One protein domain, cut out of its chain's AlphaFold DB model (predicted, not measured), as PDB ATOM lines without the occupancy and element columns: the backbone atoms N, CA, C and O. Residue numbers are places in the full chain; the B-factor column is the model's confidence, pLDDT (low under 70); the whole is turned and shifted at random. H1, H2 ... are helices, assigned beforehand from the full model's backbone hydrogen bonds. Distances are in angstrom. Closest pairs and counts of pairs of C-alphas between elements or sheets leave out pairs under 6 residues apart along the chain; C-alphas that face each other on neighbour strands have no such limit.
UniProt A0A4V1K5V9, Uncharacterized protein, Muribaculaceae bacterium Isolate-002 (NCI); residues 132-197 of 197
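AT A GLANCE: This is residues 132 to 197 of the 197 residues of an uncharacterized protein of Muribaculaceae bacterium Isolate-002 (NCI) (UniProt A0A4V1K5V9). Two helices, H2 and H3, pack on each other at a steep angle with a tight turn between them, and a short helix, H1, is set crosswise near H3. The two ends of the printed part, the stretch before H1 and the stretch after H3, run out to opposite ends of the longest axis. The printed part has 66 residues with three named helices, in the order H1, H2, H3, and no named strand; the class is all helix, with 33 of the 66 residues in the helices. By the radius of gyration of the C-alphas, 12.0 A, it is compact, while its outline is elongated, with spans of 42 by 27 by 19 A.

IN THESE COORDINATES: The printed part begins at Leu 132, with its C-alpha at (46.398, -30.805, -40.701). H1 is residues 142 to 148, from C-alpha 142 at (26.530, -27.488, -46.722), and has 7 residues. H2, residues 156 to 169, is the longest helix, with 14 residues and 20.0 A from first to last C-alpha. H3 is residues 175 to 186 and measures 16.3 A, ending at C-alpha 186 at (29.752, -23.713, -32.223). Residues 187 to 197 follow it.

HOW THE PARTS SIT: H1 touches no helix. It is close to H3 but not clearly touching, with 2 pairs of C-alphas within 8 A; the closest C-alphas are those of Lys 148 and Glu 180, 7.4 A apart. The lines of H1 and H3 stand about perpendicular, at 82 degrees. H1 and H2 are only just apart, their closest C-alphas being 8.3 A from each other. H2 and H3 touch, with 13 pairs of C-alphas within 8 A. Their closest C-alphas are those of Val 166 and Ser 178, 5.4 A apart, and their centres are 9.6 A apart. They run opposite ways at a steep tilt of 58 degrees. In H1, H2 and H3 every pair of O i and N i+4 is within hydrogen-bond range.

THE WHOLE: The two C-alphas farthest apart are those of Leu 132 and Glu 197, at 42.8 A, the first and last printed; Glu 197 is also the chain's last residue. The printed part has no cut. The link from H1 to H2, with 7 residues, is short, the link from H2 to H3, with 5 residues, is tight, and no link is long. The mean pLDDT of the printed part is 76.9. In this predicted model, 17 of the printed residues have a pLDDT under 70, namely residues 132 to 139, 170 to 173 and 193 to 197.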
ATOM      1  N   LEU A 132      47.616 -29.971 -40.661       46.25
ATOM      2  CA  LEU A 132      46.398 -30.805 -40.701       46.25
ATOM      3  C   LEU A 132      45.106 -29.996 -40.914       46.25
ATOM      4  O   LEU A 132      44.068 -30.544 -41.260       46.25
ATOM      5  N   ASN A 133      45.195 -28.676 -40.783       48.88
ATOM      6  CA  ASN A 133      44.214 -27.687 -41.181       48.88
ATOM      7  C   ASN A 133      43.857 -27.678 -42.696       48.88
ATOM      8  O   ASN A 133      43.127 -26.786 -43.110       48.88
ATOM      9  N   SER A 134      44.370 -28.582 -43.543       48.91
ATOM     10  CA  SER A 134      44.106 -28.573 -44.998       48.91
ATOM     11  C   SER A 134      43.461 -29.838 -45.572       48.91
ATOM     12  O   SER A 134      43.087 -29.829 -46.746       48.91
ATOM     13  N   MET A 135      43.274 -30.900 -44.782       41.72
ATOM     14  CA  MET A 135      42.581 -32.107 -45.245       41.72
ATOM     15  C   MET A 135      41.425 -32.460 -44.310       41.72
ATOM     16  O   MET A 135      41.663 -32.980 -43.219       41.72
ATOM     17  N   PRO A 136      40.166 -32.209 -44.708       46.69
ATOM     18  CA  PRO A 136      39.044 -32.725 -43.954       46.69
ATOM     19  C   PRO A 136      39.029 -34.255 -44.100       46.69
ATOM     20  O   PRO A 136      38.754 -34.790 -45.169       46.69
ATOM     21  N   VAL A 137      39.314 -34.964 -43.003       53.41
ATOM     22  CA  VAL A 137      39.129 -36.430 -42.868       53.41
ATOM     23  C   VAL A 137      37.635 -36.809 -42.969       53.41
ATOM     24  O   VAL A 137      37.278 -37.980 -43.064       53.41
ATOM     25  N   LEU A 138      36.754 -35.807 -43.008       63.44
ATOM     26  CA  LEU A 138      35.308 -35.923 -43.057       63.44
ATOM     27  C   LEU A 138      34.747 -35.133 -44.247       63.44
ATOM     28  O   LEU A 138      34.926 -33.919 -44.328       63.44
ATOM     29  N   VAL A 139      34.032 -35.800 -45.153       67.56
ATOM     30  CA  VAL A 139      33.269 -35.115 -46.207       67.56
ATOM     31  C   VAL A 139      31.997 -34.553 -45.571       67.56
ATOM     32  O   VAL A 139      31.021 -35.274 -45.408       67.56
ATOM     33  N   LEU A 140      32.044 -33.283 -45.166       80.62
ATOM     34  CA  LEU A 140      30.888 -32.498 -44.733       80.62
ATOM     35  C   LEU A 140      30.508 -31.536 -45.863       80.62
ATOM     36  O   LEU A 140      31.352 -30.779 -46.345       80.62
ATOM     37  N   SER A 141      29.248 -31.555 -46.281       86.31
ATOM     38  CA  SER A 141      28.687 -30.614 -47.249       86.31
ATOM     39  C   SER A 141      27.759 -29.611 -46.562       86.31
ATOM     40  O   SER A 141      27.258 -29.841 -45.463       86.31
ATOM     41  N   ARG A 142      27.515 -28.468 -47.210       87.56
ATOM     42  CA  ARG A 142      26.530 -27.488 -46.722       87.56
ATOM     43  C   ARG A 142      25.103 -28.056 -46.763       87.56
ATOM     44  O   ARG A 142      24.289 -27.710 -45.918       87.56
ATOM     45  N   GLU A 143      24.834 -28.982 -47.681       87.62
ATOM     46  CA  GLU A 143      23.559 -29.701 -47.786       87.62
ATOM     47  C   GLU A 143      23.297 -30.576 -46.546       87.62
ATOM     48  O   GLU A 143      22.160 -30.668 -46.088       87.62
ATOM     49  N   ASP A 144      24.341 -31.148 -45.931       88.38
ATOM     50  CA  ASP A 144      24.207 -31.925 -44.688       88.38
ATOM     51  C   ASP A 144      23.693 -31.065 -43.518       88.38
ATOM     52  O   ASP A 144      22.940 -31.555 -42.671       88.38
ATOM     53  N   LEU A 145      24.053 -29.774 -43.490       89.44
ATOM     54  CA  LEU A 145      23.547 -28.814 -42.501       89.44
ATOM     55  C   LEU A 145      22.063 -28.530 -42.717       89.44
ATOM     56  O   LEU A 145      21.286 -28.607 -41.765       89.44
ATOM     57  N   GLU A 146      21.660 -28.280 -43.964       88.12
ATOM     58  CA  GLU A 146      20.259 -28.038 -44.322       88.12
ATOM     59  C   GLU A 146      19.375 -29.240 -43.970       88.12
ATOM     60  O   GLU A 146      18.312 -29.073 -43.369       88.12
ATOM     61  N   VAL A 147      19.836 -30.462 -44.269       87.81
ATOM     62  CA  VAL A 147      19.142 -31.716 -43.916       87.81
ATOM     63  C   VAL A 147      18.925 -31.830 -42.406       87.81
ATOM     64  O   VAL A 147      17.897 -32.352 -41.965       87.81
ATOM     65  N   LYS A 148      19.863 -31.318 -41.604       87.38
ATOM     66  CA  LYS A 148      19.770 -31.273 -40.140       87.38
ATOM     67  C   LYS A 148      19.097 -30.025 -39.577       87.38
ATOM     68  O   LYS A 148      18.884 -29.951 -38.369       87.38
ATOM     69  N   GLY A 149      18.680 -29.100 -40.436       90.50
ATOM     70  CA  GLY A 149      17.975 -27.887 -40.040       90.50
ATOM     71  C   GLY A 149      18.885 -26.805 -39.460       90.50
ATOM     72  O   GLY A 149      18.404 -25.994 -38.670       90.50
ATOM     73  N   TYR A 150      20.165 -26.783 -39.834       91.25
ATOM     74  CA  TYR A 150      21.116 -25.719 -39.502       91.25
ATOM     75  C   TYR A 150      21.382 -24.816 -40.703       91.25
ATOM     76  O   TYR A 150      21.265 -25.245 -41.850       91.25
ATOM     77  N   ASP A 151      21.731 -23.563 -40.422       89.81
ATOM     78  CA  ASP A 151      22.027 -22.552 -41.430       89.81
ATOM     79  C   ASP A 151      23.313 -22.912 -42.200       89.81
ATOM     80  O   ASP A 151      24.390 -22.998 -41.596       89.81
ATOM     81  N   PRO A 152      23.232 -23.154 -43.519       88.19
ATOM     82  CA  PRO A 152      24.397 -23.449 -44.342       88.19
ATOM     83  C   PRO A 152      25.221 -22.201 -44.685       88.19
ATOM     84  O   PRO A 152      26.319 -22.352 -45.232       88.19
ATOM     85  N   ASP A 153      24.710 -20.989 -44.434       89.38
ATOM     86  CA  ASP A 153      25.362 -19.727 -44.792       89.38
ATOM     87  C   ASP A 153      26.391 -19.315 -43.731       89.38
ATOM     88  O   ASP A 153      26.128 -18.569 -42.791       89.38
ATOM     89  N   MET A 154      27.600 -19.848 -43.887       87.19
ATOM     90  CA  MET A 154      28.770 -19.526 -43.066       87.19
ATOM     91  C   MET A 154      30.024 -19.383 -43.928       87.19
ATOM     92  O   MET A 154      30.101 -19.911 -45.044       87.19
ATOM     93  N   THR A 155      31.037 -18.692 -43.420       86.69
ATOM     94  CA  THR A 155      32.329 -18.556 -44.105       86.69
ATOM     95  C   THR A 155      33.042 -19.905 -44.237       86.69
ATOM     96  O   THR A 155      32.751 -20.858 -43.514       86.69
ATOM     97  N   ASP A 156      33.992 -20.009 -45.168       80.38
ATOM     98  CA  ASP A 156      34.762 -21.246 -45.353       80.38
ATOM     99  C   ASP A 156      35.599 -21.600 -44.107       80.38
ATOM    100  O   ASP A 156      35.750 -22.778 -43.794       80.38
ATOM    101  N   ASP A 157      36.071 -20.602 -43.350       80.69
ATOM    102  CA  ASP A 157      36.812 -20.803 -42.095       80.69
ATOM    103  C   ASP A 157      35.912 -21.342 -40.966       80.69
ATOM    104  O   ASP A 157      36.315 -22.222 -40.197       80.69
ATOM    105  N   GLU A 158      34.672 -20.852 -40.875       83.50
ATOM    106  CA  GLU A 158      33.660 -21.366 -39.942       83.50
ATOM    107  C   GLU A 158      33.251 -22.793 -40.312       83.50
ATOM    108  O   GLU A 158      33.232 -23.675 -39.451       83.50
ATOM    109  N   PHE A 159      33.027 -23.051 -41.604       85.81
ATOM    110  CA  PHE A 159      32.697 -24.377 -42.119       85.81
ATOM    111  C   PHE A 159      33.835 -25.379 -41.877       85.81
ATOM    112  O   PHE A 159      33.610 -26.524 -41.478       85.81
ATOM    113  N   PHE A 160      35.082 -24.934 -42.035       81.19
ATOM    114  CA  PHE A 160      36.262 -25.732 -41.723       81.19
ATOM    115  C   PHE A 160      36.380 -26.032 -40.222       81.19
ATOM    116  O   PHE A 160      36.678 -27.160 -39.814       81.19
ATOM    117  N   THR A 161      36.115 -25.039 -39.373       84.12
ATOM    118  CA  THR A 161      36.096 -25.202 -37.911       84.12
ATOM    119  C   THR A 161      35.025 -26.204 -37.482       84.12
ATOM    120  O   THR A 161      35.297 -27.073 -36.647       84.12
ATOM    121  N   LEU A 162      33.847 -26.142 -38.105       86.50
ATOM    122  CA  LEU A 162      32.763 -27.094 -37.903       86.50
ATOM    123  C   LEU A 162      33.183 -28.514 -38.285       86.50
ATOM    124  O   LEU A 162      33.098 -29.403 -37.443       86.50
ATOM    125  N   GLY A 163      33.728 -28.723 -39.486       84.44
ATOM    126  CA  GLY A 163      34.206 -30.038 -39.926       84.44
ATOM    127  C   GLY A 163      35.226 -30.668 -38.967       84.44
ATOM    128  O   GLY A 163      35.126 -31.851 -38.639       84.44
ATOM    129  N   ASN A 164      36.156 -29.870 -38.432       80.75
ATOM    130  CA  ASN A 164      37.104 -30.337 -37.413       80.75
ATOM    131  C   ASN A 164      36.435 -30.682 -36.082       80.75
ATOM    132  O   ASN A 164      36.861 -31.618 -35.406       80.75
ATOM    133  N   SER A 165      35.428 -29.911 -35.677       82.06
ATOM    134  CA  SER A 165      34.657 -30.190 -34.467       82.06
ATOM    135  C   SER A 165      33.907 -31.517 -34.603       82.06
ATOM    136  O   SER A 165      34.024 -32.373 -33.729       82.06
ATOM    137  N   VAL A 166      33.250 -31.757 -35.744       83.38
ATOM    138  CA  VAL A 166      32.583 -33.039 -36.020       83.38
ATOM    139  C   VAL A 166      33.584 -34.190 -35.982       83.38
ATOM    140  O   VAL A 166      33.343 -35.176 -35.296       83.38
ATOM    141  N   ALA A 167      34.739 -34.048 -36.638       77.50
ATOM    142  CA  ALA A 167      35.780 -35.076 -36.644       77.50
ATOM    143  C   ALA A 167      36.324 -35.401 -35.237       77.50
ATOM    144  O   ALA A 167      36.625 -36.556 -34.953       77.50
ATOM    145  N   LYS A 168      36.420 -34.409 -34.338       75.19
ATOM    146  CA  LYS A 168      36.837 -34.612 -32.935       75.19
ATOM    147  C   LYS A 168      35.815 -35.382 -32.103       75.19
ATOM    148  O   LYS A 168      36.202 -36.032 -31.136       75.19
ATOM    149  N   HIS A 169      34.537 -35.259 -32.441       70.06
ATOM    150  CA  HIS A 169      33.427 -35.862 -31.703       70.06
ATOM    151  C   HIS A 169      32.865 -37.118 -32.378       70.06
ATOM    152  O   HIS A 169      31.944 -37.729 -31.842       70.06
ATOM    153  N   LEU A 170      33.443 -37.521 -33.512       68.50
ATOM    154  CA  LEU A 170      33.071 -38.712 -34.260       68.50
ATOM    155  C   LEU A 170      33.537 -39.979 -33.525       68.50
ATOM    156  O   LEU A 170      34.526 -40.608 -33.898       68.50
ATOM    157  N   ASP A 171      32.821 -40.373 -32.476       57.88
ATOM    158  CA  ASP A 171      33.084 -41.619 -31.749       57.88
ATOM    159  C   ASP A 171      32.368 -42.786 -32.454       57.88
ATOM    160  O   ASP A 171      31.365 -43.302 -31.983       57.88
ATOM    161  N   MET A 172      32.834 -43.100 -33.671       50.41
ATOM    162  CA  MET A 172      32.518 -44.235 -34.568       50.41
ATOM    163  C   MET A 172      31.057 -44.694 -34.813       50.41
ATOM    164  O   MET A 172      30.867 -45.526 -35.700       50.41
ATOM    165  N   GLU A 173      30.025 -44.186 -34.134       60.72
ATOM    166  CA  GLU A 173      28.668 -44.759 -34.208       60.72
ATOM    167  C   GLU A 173      27.629 -43.881 -34.924       60.72
ATOM    168  O   GLU A 173      26.744 -44.439 -35.573       60.72
ATOM    169  N   ASP A 174      27.732 -42.543 -34.902       77.56
ATOM    170  CA  ASP A 174      26.802 -41.694 -35.663       77.56
ATOM    171  C   ASP A 174      27.387 -40.325 -36.066       77.56
ATOM    172  O   ASP A 174      27.607 -39.423 -35.245       77.56
ATOM    173  N   PHE A 175      27.596 -40.154 -37.374       82.50
ATOM    174  CA  PHE A 175      27.986 -38.886 -37.995       82.50
ATOM    175  C   PHE A 175      26.983 -37.768 -37.698       82.50
ATOM    176  O   PHE A 175      27.376 -36.638 -37.415       82.50
ATOM    177  N   TRP A 176      25.689 -38.077 -37.727       85.81
ATOM    178  CA  TRP A 176      24.635 -37.085 -37.599       85.81
ATOM    179  C   TRP A 176      24.525 -36.522 -36.187       85.81
ATOM    180  O   TRP A 176      24.316 -35.321 -36.026       85.81
ATOM    181  N   LEU A 177      24.707 -37.373 -35.178       84.50
ATOM    182  CA  LEU A 177      24.749 -36.948 -33.781       84.50
ATOM    183  C   LEU A 177      25.974 -36.059 -33.516       84.50
ATOM    184  O   LEU A 177      25.884 -35.046 -32.827       84.50
ATOM    185  N   SER A 178      27.109 -36.421 -34.120       86.25
ATOM    186  CA  SER A 178      28.355 -35.653 -34.034       86.25
ATOM    187  C   SER A 178      28.227 -34.287 -34.717       86.25
ATOM    188  O   SER A 178      28.733 -33.290 -34.201       86.25
ATOM    189  N   LEU A 179      27.519 -34.229 -35.851       88.50
ATOM    190  CA  LEU A 179      27.204 -32.989 -36.558       88.50
ATOM    191  C   LEU A 179      26.313 -32.072 -35.717       88.50
ATOM    192  O   LEU A 179      26.646 -30.905 -35.543       88.50
ATOM    193  N   GLU A 180      25.224 -32.600 -35.153       88.06
ATOM    194  CA  GLU A 180      24.320 -31.835 -34.287       88.06
ATOM    195  C   GLU A 180      25.056 -31.262 -33.069       88.06
ATOM    196  O   GLU A 180      24.968 -30.063 -32.814       88.06
ATOM    197  N   TYR A 181      25.857 -32.084 -32.383       87.06
ATOM    198  CA  TYR A 181      26.655 -31.632 -31.244       87.06
ATOM    199  C   TYR A 181      27.642 -30.524 -31.631       87.06
ATOM    200  O   TYR A 181      27.784 -29.536 -30.912       87.06
ATOM    201  N   ALA A 182      28.330 -30.669 -32.766       88.62
ATOM    202  CA  ALA A 182      29.289 -29.674 -33.226       88.62
ATOM    203  C   ALA A 182      28.614 -28.352 -33.620       88.62
ATOM    204  O   ALA A 182      29.144 -27.291 -33.290       88.62
ATOM    205  N   CYS A 183      27.454 -28.412 -34.280       89.75
ATOM    206  CA  CYS A 183      26.652 -27.239 -34.608       89.75
ATOM    207  C   CYS A 183      26.182 -26.511 -33.342       89.75
ATOM    208  O   CYS A 183      26.394 -25.305 -33.231       89.75
ATOM    209  N   ASP A 184      25.629 -27.238 -32.367       88.81
ATOM    210  CA  ASP A 184      25.172 -26.663 -31.096       88.81
ATOM    211  C   ASP A 184      26.351 -26.075 -30.290       88.81
ATOM    212  O   ASP A 184      26.255 -24.976 -29.746       88.81
ATOM    213  N   TYR A 185      27.500 -26.762 -30.256       87.94
ATOM    214  CA  TYR A 185      28.709 -26.299 -29.564       87.94
ATOM    215  C   TYR A 185      29.291 -25.014 -30.171       87.94
ATOM    216  O   TYR A 185      29.778 -24.149 -29.442       87.94
ATOM    217  N   LEU A 186      29.252 -24.886 -31.501       88.31
ATOM    218  CA  LEU A 186      29.752 -23.713 -32.223       88.31
ATOM    219  C   LEU A 186      28.700 -22.606 -32.384       88.31
ATOM    220  O   LEU A 186      29.031 -21.539 -32.898       88.31
ATOM    221  N   GLY A 187      27.462 -22.829 -31.933       88.88
ATOM    222  CA  GLY A 187      26.378 -21.852 -32.030       88.88
ATOM    223  C   GLY A 187      25.885 -21.623 -33.460       88.88
ATOM    224  O   GLY A 187      25.469 -20.514 -33.791       88.88
ATOM    225  N   VAL A 188      25.950 -22.647 -34.318       89.50
ATOM    226  CA  VAL A 188      25.393 -22.577 -35.675       89.50
ATOM    227  C   VAL A 188      23.876 -22.420 -35.572       89.50
ATOM    228  O   VAL A 188      23.201 -23.211 -34.914       89.50
ATOM    229  N   LYS A 189      23.331 -21.395 -36.232       89.88
ATOM    230  CA  LYS A 189      21.907 -21.054 -36.164       89.88
ATOM    231  C   LYS A 189      21.034 -22.196 -36.696       89.88
ATOM    232  O   LYS A 189      21.317 -22.753 -37.755       89.88
ATOM    233  N   ARG A 190      19.934 -22.512 -36.006       89.75
ATOM    234  CA  ARG A 190      18.908 -23.438 -36.510       89.75
ATOM    235  C   ARG A 190      17.942 -22.704 -37.440       89.75
ATOM    236  O   ARG A 190      17.449 -21.627 -37.122       89.75
ATOM    237  N   LEU A 191      17.616 -23.316 -38.576       84.75
ATOM    238  CA  LEU A 191      16.682 -22.770 -39.568       84.75
ATOM    239  C   LEU A 191      15.232 -22.704 -39.052       84.75
ATOM    240  O   LEU A 191      14.445 -21.902 -39.545       84.75
ATOM    241  N   ASN A 192      14.889 -23.533 -38.059       71.56
ATOM    242  CA  ASN A 192      13.538 -23.641 -37.494       71.56
ATOM    243  C   ASN A 192      13.392 -23.021 -36.093       71.56
ATOM    244  O   ASN A 192      12.358 -23.221 -35.459       71.56
ATOM    245  N   GLU A 193      14.391 -22.290 -35.591       59.94
ATOM    246  CA  GLU A 193      14.182 -21.436 -34.419       59.94
ATOM    247  C   GLU A 193      13.404 -20.202 -34.879       59.94
ATOM    248  O   GLU A 193      13.961 -19.208 -35.341       59.94
ATOM    249  N   THR A 194      12.075 -20.297 -34.829       50.53
ATOM    250  CA  THR A 194      11.239 -19.106 -34.721       50.53
ATOM    251  C   THR A 194      11.646 -18.381 -33.448       50.53
ATOM    252  O   THR A 194      11.629 -18.983 -32.375       50.53
ATOM    253  N   ASP A 195      12.028 -17.112 -33.586       48.84
ATOM    254  CA  ASP A 195      12.179 -16.174 -32.478       48.84
ATOM    255  C   ASP A 195      10.841 -16.104 -31.715       48.84
ATOM    256  O   ASP A 195       9.948 -15.333 -32.070       48.84
ATOM    257  N   ASP A 196      10.667 -16.959 -30.708       42.38
ATOM    258  CA  ASP A 196       9.581 -16.843 -29.737       42.38
ATOM    259  C   ASP A 196       9.980 -15.750 -28.727       42.38
ATOM    260  O   ASP A 196      10.685 -16.007 -27.747       42.38
ATOM    261  N   GLU A 197       9.559 -14.511 -29.014       37.66
ATOM    262  CA  GLU A 197       9.348 -13.448 -28.011       37.66
ATOM    263  C   GLU A 197       8.172 -13.775 -27.074       37.66
ATOM    264  O   GLU A 197       7.108 -14.232 -27.562       37.66
TER     265      GLU A 197